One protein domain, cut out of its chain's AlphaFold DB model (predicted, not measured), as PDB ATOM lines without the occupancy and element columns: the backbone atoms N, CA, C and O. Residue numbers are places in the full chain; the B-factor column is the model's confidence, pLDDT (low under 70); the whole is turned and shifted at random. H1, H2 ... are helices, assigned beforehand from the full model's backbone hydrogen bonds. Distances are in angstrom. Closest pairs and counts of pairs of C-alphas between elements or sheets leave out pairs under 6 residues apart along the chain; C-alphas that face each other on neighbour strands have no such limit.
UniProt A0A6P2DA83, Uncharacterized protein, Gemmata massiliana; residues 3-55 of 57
ATOM      1  N   ILE A   3     133.559  96.747  94.649       90.50
ATOM      2  CA  ILE A   3     132.747  96.243  93.526       90.50
ATOM      3  C   ILE A   3     133.435  96.507  92.180       90.50
ATOM      4  O   ILE A   3     133.671  95.567  91.428       90.50
ATOM      5  N   ALA A   4     133.884  97.743  91.926       90.75
ATOM      6  CA  ALA A   4     134.612  98.090  90.703       90.75
ATOM      7  C   ALA A   4     135.884  97.238  90.511       90.75
ATOM      8  O   ALA A   4     136.176  96.778  89.407       90.75
ATOM      9  N   ALA A   5     136.623  96.968  91.596       89.94
ATOM     10  CA  ALA A   5     137.822  96.130  91.547       89.94
ATOM     11  C   ALA A   5     137.497  94.663  91.212       89.94
ATOM     12  O   ALA A   5     138.200  94.055  90.401       89.94
ATOM     13  N   GLN A   6     136.422  94.110  91.783       91.88
ATOM     14  CA  GLN A   6     135.938  92.763  91.458       91.88
ATOM     15  C   GLN A   6     135.515  92.649  89.993       91.88
ATOM     16  O   GLN A   6     135.959  91.730  89.308       91.88
ATOM     17  N   MET A   7     134.735  93.610  89.496       93.00
ATOM     18  CA  MET A   7     134.282  93.630  88.102       93.00
ATOM     19  C   MET A   7     135.465  93.668  87.137       93.00
ATOM     20  O   MET A   7     135.529  92.908  86.172       93.00
ATOM     21  N   TYR A   8     136.466  94.494  87.447       91.00
ATOM     22  CA  TYR A   8     137.680  94.602  86.647       91.00
ATOM     23  C   TYR A   8     138.511  93.307  86.645       91.00
ATOM     24  O   TYR A   8     139.056  92.927  85.607       91.00
ATOM     25  N   ALA A   9     138.621  92.629  87.792       90.44
ATOM     26  CA  ALA A   9     139.390  91.391  87.934       90.44
ATOM     27  C   ALA A   9     138.705  90.191  87.259       90.44
ATOM     28  O   ALA A   9     139.363  89.418  86.562       90.44
ATOM     29  N   LEU A  10     137.391  90.055  87.445       92.94
ATOM     30  CA  LEU A  10     136.595  88.932  86.942       92.94
ATOM     31  C   LEU A  10     136.099  89.141  85.508       92.94
ATOM     32  O   LEU A  10     135.676  88.184  84.865       92.94
ATOM     33  N   ARG A  11     136.177  90.377  84.994       90.75
ATOM     34  CA  ARG A  11     135.553  90.811  83.733       90.75
ATOM     35  C   ARG A  11     134.039  90.588  83.710       90.75
ATOM     36  O   ARG A  11     133.459  90.424  82.641       90.75
ATOM     37  N   ASP A  12     133.424  90.601  84.887       92.38
ATOM     38  CA  ASP A  12     131.983  90.515  85.065       92.38
ATOM     39  C   ASP A  12     131.456  91.881  85.495       92.38
ATOM     40  O   ASP A  12     131.753  92.363  86.585       92.38
ATOM     41  N   PHE A  13     130.694  92.518  84.612       92.00
ATOM     42  CA  PHE A  13     130.170  93.868  84.814       92.00
ATOM     43  C   PHE A  13     128.686  93.871  85.190       92.00
ATOM     44  O   PHE A  13     128.056  94.924  85.218       92.00
ATOM     45  N   SER A  14     128.134  92.713  85.555       91.12
ATOM     46  CA  SER A  14     126.744  92.589  86.016       91.12
ATOM     47  C   SER A  14     126.454  93.423  87.276       91.12
ATOM     48  O   SER A  14     125.305  93.743  87.558       91.12
ATOM     49  N   GLY A  15     127.496  93.810  88.024       92.38
ATOM     50  CA  GLY A  15     127.410  94.660  89.213       92.38
ATOM     51  C   GLY A  15     127.343  96.171  88.958       92.38
ATOM     52  O   GLY A  15     127.367  96.924  89.929       92.38
ATOM     53  N   ILE A  16     127.275  96.639  87.704       93.00
ATOM     54  CA  ILE A  16     127.195  98.081  87.398       93.00
ATOM     55  C   ILE A  16     126.016  98.784  88.090       93.00
ATOM     56  O   ILE A  16     126.259  99.838  88.672       93.00
ATOM     57  N   PRO A  17     124.783  98.241  88.113       92.19
ATOM     58  CA  PRO A  17     123.672  98.920  88.783       92.19
ATOM     59  C   PRO A  17     123.931  99.140  90.280       92.19
ATOM     60  O   PRO A  17     123.566 100.169  90.832       92.19
ATOM     61  N   ILE A  18     124.630  98.201  90.926       93.69
ATOM     62  CA  ILE A  18     125.015  98.305  92.342       93.69
ATOM     63  C   ILE A  18     126.123  99.350  92.518       93.69
ATOM     64  O   ILE A  18     126.154 100.071  93.510       93.69
ATOM     65  N   LEU A  19     127.052  99.438  91.561       92.88
ATOM     66  CA  LEU A  19     128.062 100.492  91.552       92.88
ATOM     67  C   LEU A  19     127.418 101.879  91.407       92.88
ATOM     68  O   LEU A  19     127.870 102.795  92.080       92.88
ATOM     69  N   ALA A  20     126.391 102.021  90.564       93.25
ATOM     70  CA  ALA A  20     125.651 103.269  90.370       93.25
ATOM     71  C   ALA A  20     125.015 103.755  91.677       93.25
ATOM     72  O   ALA A  20     125.298 104.862  92.121       93.25
ATOM     73  N   ASP A  21     124.255 102.876  92.329       93.56
ATOM     74  CA  ASP A  21     123.595 103.141  93.608       93.56
ATOM     75  C   ASP A  21     124.618 103.552  94.680       93.56
ATOM     76  O   ASP A  21     124.511 104.614  95.288       93.56
ATOM     77  N   ALA A  22     125.717 102.800  94.799       93.56
ATOM     78  CA  ALA A  22     126.791 103.123  95.736       93.56
ATOM     79  C   ALA A  22     127.497 104.458  95.423       93.56
ATOM     80  O   ALA A  22     128.034 105.099  96.331       93.56
ATOM     81  N   LEU A  23     127.549 104.873  94.152       92.69
ATOM     82  CA  LEU A  23     128.072 106.181  93.761       92.69
ATOM     83  C   LEU A  23     127.101 107.291  94.179       92.69
ATOM     84  O   LEU A  23     127.554 108.246  94.817       92.69
ATOM     85  N   GLU A  24     125.802 107.154  93.908       93.44
ATOM     86  CA  GLU A  24     124.771 108.109  94.352       93.44
ATOM     87  C   GLU A  24     124.760 108.261  95.876       93.44
ATOM     88  O   GLU A  24     124.811 109.381  96.387       93.44
ATOM     89  N   GLU A  25     124.801 107.148  96.615       94.25
ATOM     90  CA  GLU A  25     124.862 107.153  98.082       94.25
ATOM     91  C   GLU A  25     126.134 107.827  98.619       94.25
ATOM     92  O   GLU A  25     126.121 108.434  99.692       94.25
ATOM     93  N   SER A  26     127.239 107.757  97.871       92.38
ATOM     94  CA  SER A  26     128.485 108.454  98.213       92.38
ATOM     95  C   SER A  26     128.471 109.952  97.880       92.38
ATOM     96  O   SER A  26     129.440 110.652  98.180       92.38
ATOM     97  N   GLY A  27     127.375 110.448  97.295       93.56
ATOM     98  CA  GLY A  27     127.191 111.839  96.892       93.56
ATOM     99  C   GLY A  27     127.626 112.142  95.458       93.56
ATOM    100  O   GLY A  27     127.870 113.301  95.146       93.56
ATOM    101  N   CYS A  28     127.763 111.136  94.588       93.88
ATOM    102  CA  CYS A  28     128.004 111.371  93.167       93.88
ATOM    103  C   CYS A  28     126.718 111.857  92.489       93.88
ATOM    104  O   CYS A  28     125.806 111.071  92.256       93.88
ATOM    105  N   ASP A  29     126.680 113.135  92.114       93.50
ATOM    106  CA  ASP A  29     125.575 113.762  91.372       93.50
ATOM    107  C   ASP A  29     125.849 113.926  89.862       93.50
ATOM    108  O   ASP A  29     125.060 114.533  89.135       93.50
ATOM    109  N   ASN A  30     126.953 113.365  89.354       94.56
ATOM    110  CA  ASN A  30     127.294 113.449  87.934       94.56
ATOM    111  C   ASN A  30     126.329 112.613  87.071       94.56
ATOM    112  O   ASN A  30     126.444 111.389  86.991       94.56
ATOM    113  N   ALA A  31     125.424 113.300  86.372       92.81
ATOM    114  CA  ALA A  31     124.413 112.685  85.519       92.81
ATOM    115  C   ALA A  31     124.994 111.774  84.426       92.81
ATOM    116  O   ALA A  31     124.414 110.724  84.173       92.81
ATOM    117  N   ASP A  32     126.140 112.109  83.823       92.50
ATOM    118  CA  ASP A  32     126.752 111.270  82.782       92.50
ATOM    119  C   ASP A  32     127.237 109.927  83.353       92.50
ATOM    120  O   ASP A  32     127.130 108.886  82.704       92.50
ATOM    121  N   VAL A  33     127.752 109.933  84.589       92.38
ATOM    122  CA  VAL A  33     128.203 108.718  85.292       92.38
ATOM    123  C   VAL A  33     127.013 107.819  85.613       92.38
ATOM    124  O   VAL A  33     127.057 106.615  85.347       92.38
ATOM    125  N   LEU A  34     125.949 108.401  86.167       93.50
ATOM    126  CA  LEU A  34     124.749 107.672  86.577       93.50
ATOM    127  C   LEU A  34     123.958 107.150  85.374       93.50
ATOM    128  O   LEU A  34     123.574 105.979  85.358       93.50
ATOM    129  N   ASP A  35     123.786 107.975  84.337       93.06
ATOM    130  CA  ASP A  35     123.122 107.581  83.093       93.06
ATOM    131  C   ASP A  35     123.900 106.471  82.386       93.06
ATOM    132  O   ASP A  35     123.308 105.476  81.976       93.06
ATOM    133  N   HIS A  36     125.236 106.547  82.341       93.06
ATOM    134  CA  HIS A  36     126.037 105.464  81.779       93.06
ATOM    135  C   HIS A  36     125.856 104.147  82.539       93.06
ATOM    136  O   HIS A  36     125.783 103.099  81.904       93.06
ATOM    137  N   CYS A  37     125.777 104.182  83.874       92.88
ATOM    138  CA  CYS A  37     125.568 102.971  84.669       92.88
ATOM    139  C   CYS A  37     124.143 102.406  84.555       92.88
ATOM    140  O   CYS A  37     123.953 101.195  84.657       92.88
ATOM    141  N   CYS A  38     123.138 103.261  84.357       90.06
ATOM    142  CA  CYS A  38     121.752 102.837  84.137       90.06
ATOM    143  C   CYS A  38     121.441 102.507  82.666       90.06
ATOM    144  O   CYS A  38     120.424 101.876  82.368       90.06
ATOM    145  N   GLY A  39     122.289 102.948  81.740       88.12
ATOM    146  CA  GLY A  39     122.101 102.809  80.305       88.12
ATOM    147  C   GLY A  39     122.465 101.418  79.771       88.12
ATOM    148  O   GLY A  39     123.211 100.665  80.389       88.12
ATOM    149  N   PRO A  40     122.003 101.062  78.560       80.56
ATOM    150  CA  PRO A  40     122.285  99.769  77.927       80.56
ATOM    151  C   PRO A  40     123.714  99.664  77.354       80.56
ATOM    152  O   PRO A  40     123.983  98.811  76.505       80.56
ATOM    153  N   GLY A  41     124.615 100.571  77.738       79.75
ATOM    154  CA  GLY A  41     125.969 100.644  77.198       79.75
ATOM    155  C   GLY A  41     126.781  99.384  77.523       79.75
ATOM    156  O   GLY A  41     126.582  98.759  78.562       79.75
ATOM    157  N   PRO A  42     127.718  98.969  76.653       85.38
ATOM    158  CA  PRO A  42     128.558  97.821  76.947       85.38
ATOM    159  C   PRO A  42     129.497  98.141  78.113       85.38
ATOM    160  O   PRO A  42     130.373  99.000  78.005       85.38
ATOM    161  N   HIS A  43     129.369  97.397  79.206       92.12
ATOM    162  CA  HIS A  43     130.325  97.453  80.304       92.12
ATOM    163  C   HIS A  43     131.360  96.346  80.147       92.12
ATOM    164  O   HIS A  43     131.060  95.154  80.199       92.12
ATOM    165  N   VAL A  44     132.596  96.767  79.912       91.69
ATOM    166  CA  VAL A  44     133.751  95.900  79.688       91.69
ATOM    167  C   VAL A  44     134.975  96.494  80.376       91.69
ATOM    168  O   VAL A  44     134.943  97.602  80.912       91.69
ATOM    169  N   ARG A  45     136.100  95.777  80.350       87.06
ATOM    170  CA  ARG A  45     137.381  96.343  80.781       87.06
ATOM    171  C   ARG A  45     137.732  97.523  79.863       87.06
ATOM    172  O   ARG A  45     137.813  97.320  78.656       87.06
ATOM    173  N   GLY A  46     137.940  98.711  80.430       85.94
ATOM    174  CA  GLY A  46     137.985  99.969  79.672       85.94
ATOM    175  C   GLY A  46     136.694 100.795  79.760       85.94
ATOM    176  O   GLY A  46     136.589 101.830  79.109       85.94
ATOM    177  N   CYS A  47     135.689 100.338  80.519       92.44
ATOM    178  CA  CYS A  47     134.537 101.152  80.894       92.44
ATOM    179  C   CYS A  47     135.031 102.383  81.658       92.44
ATOM    180  O   CYS A  47     135.617 102.249  82.733       92.44
ATOM    181  N   TRP A  48     134.763 103.562  81.106       90.88
ATOM    182  CA  TRP A  48     135.288 104.822  81.618       90.88
ATOM    183  C   TRP A  48     134.859 105.088  83.069       90.88
ATOM    184  O   TRP A  48     135.697 105.483  83.868       90.88
ATOM    185  N   VAL A  49     133.614 104.768  83.458       92.19
ATOM    186  CA  VAL A  49     133.162 104.918  84.856       92.19
ATOM    187  C   VAL A  49     133.954 104.011  85.795       92.19
ATOM    188  O   VAL A  49     134.374 104.427  86.870       92.19
ATOM    189  N   VAL A  50     134.179 102.755  85.401       91.06
ATOM    190  CA  VAL A  50     134.918 101.795  86.235       91.06
ATOM    191  C   VAL A  50     136.384 102.202  86.349       91.06
ATOM    192  O   VAL A  50     136.959 102.087  87.430       91.06
ATOM    193  N   ASP A  51     136.991 102.682  85.265       90.62
ATOM    194  CA  ASP A  51     138.367 103.171  85.281       90.62
ATOM    195  C   ASP A  51     138.509 104.440  86.133       90.62
ATOM    196  O   ASP A  51     139.454 104.515  86.922       90.62
ATOM    197  N   LEU A  52     137.526 105.346  86.089       89.94
ATOM    198  CA  LEU A  52     137.465 106.546  86.926       89.94
ATOM    199  C   LEU A  52     137.374 106.209  88.417       89.94
ATOM    200  O   LEU A  52     138.188 106.645  89.231       89.94
ATOM    201  N   VAL A  53     136.468 105.299  88.782       90.00
ATOM    202  CA  VAL A  53     136.331 104.806  90.167       90.00
ATOM    203  C   VAL A  53     137.592 104.083  90.665       90.00
ATOM    204  O   VAL A  53     137.828 103.992  91.876       90.00
ATOM    205  N   LEU A  54     138.398 103.534  89.754       90.75
ATOM    206  CA  LEU A  54     139.660 102.864  90.066       90.75
ATOM    207  C   LEU A  54     140.888 103.785  89.958       90.75
ATOM    208  O   LEU A  54     141.987 103.304  90.246       90.75
ATOM    209  N   GLY A  55     140.728 105.057  89.575       87.44
ATOM    210  CA  GLY A  55     141.824 106.016  89.396       87.44
ATOM    211  C   GLY A  55     142.801 105.621  88.288       87.44
ATOM    212  O   GLY A  55     144.015 105.697  88.478       87.44
TER     213      GLY A  55
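What this domain is: This is residues 3 to 55 of the 57 residues of an uncharacterized protein of Gemmata massiliana (UniProt A0A6P2DA83). Four short helices make a small rounded cluster, in which H2 and H3 form a helical hairpin while H4 packs on both H1 and H3. H1 and H2 run opposite ways at a shallow tilt of 22 degrees but are set off from each other, 13.9 A from centre to centre, and the link from H3 leads away from the hairpin to H4. The printed part has 53 residues with four named helices, in the order H1, H2, H3, H4, and no named strand; the class is all helix. It is compact, with a radius of gyration of the C-alphas of 10.0 A, and spans 27 by 21 by 17 A.

How they stand to each other: H1, residues 3 to 10, is close to but not clearly touching H2, residues 16 to 25; their closest C-alphas, of Ile 3 and Leu 19, are 6.6 A apart. They stand at a shallow tilt of 22 degrees, opposite ways. H2 and H3, residues 31 to 38, form a hairpin and touch at a steep tilt of 39 degrees, their closest C-alphas being those of Ala 20 and Cys 37, 5.7 A apart. H3 and H4, residues 48 to 53, only just touch, with 3 pairs of C-alphas within 8 A, the closest Val 33 and Val 49 at 6.3 A; they are about perpendicular, at 78 degrees. H1 and H4 also only just touch, with 3 such pairs, the closest Ala 4 and Val 50 at 5.8 A, at a steep tilt of 61 degrees. H2 and H4 are near each other, and H1 and H3 are apart. In H1, H2, H3 and H4 every O i to N i+4 pair is within hydrogen-bond range.

Where its parts are: H1 begins at C-alpha 3, (132.747, 96.243, 93.526), and is 10.6 A long. H2 is the longest helix, at 14.2 A, and H3 measures 10.3 A. H4 is 8.6 A long and ends at C-alpha 53, (136.331, 104.806, 90.167).

The domain as a whole: The C-alphas of Leu 10 and Asp 29 are the two farthest apart, at 27.5 A. The printed part has no cut. The links from H1 to H2 and from H2 to H3 are tight, and that from H3 to H4 is short. The mean pLDDT of the printed part is 91.2, and no printed residue is under 70.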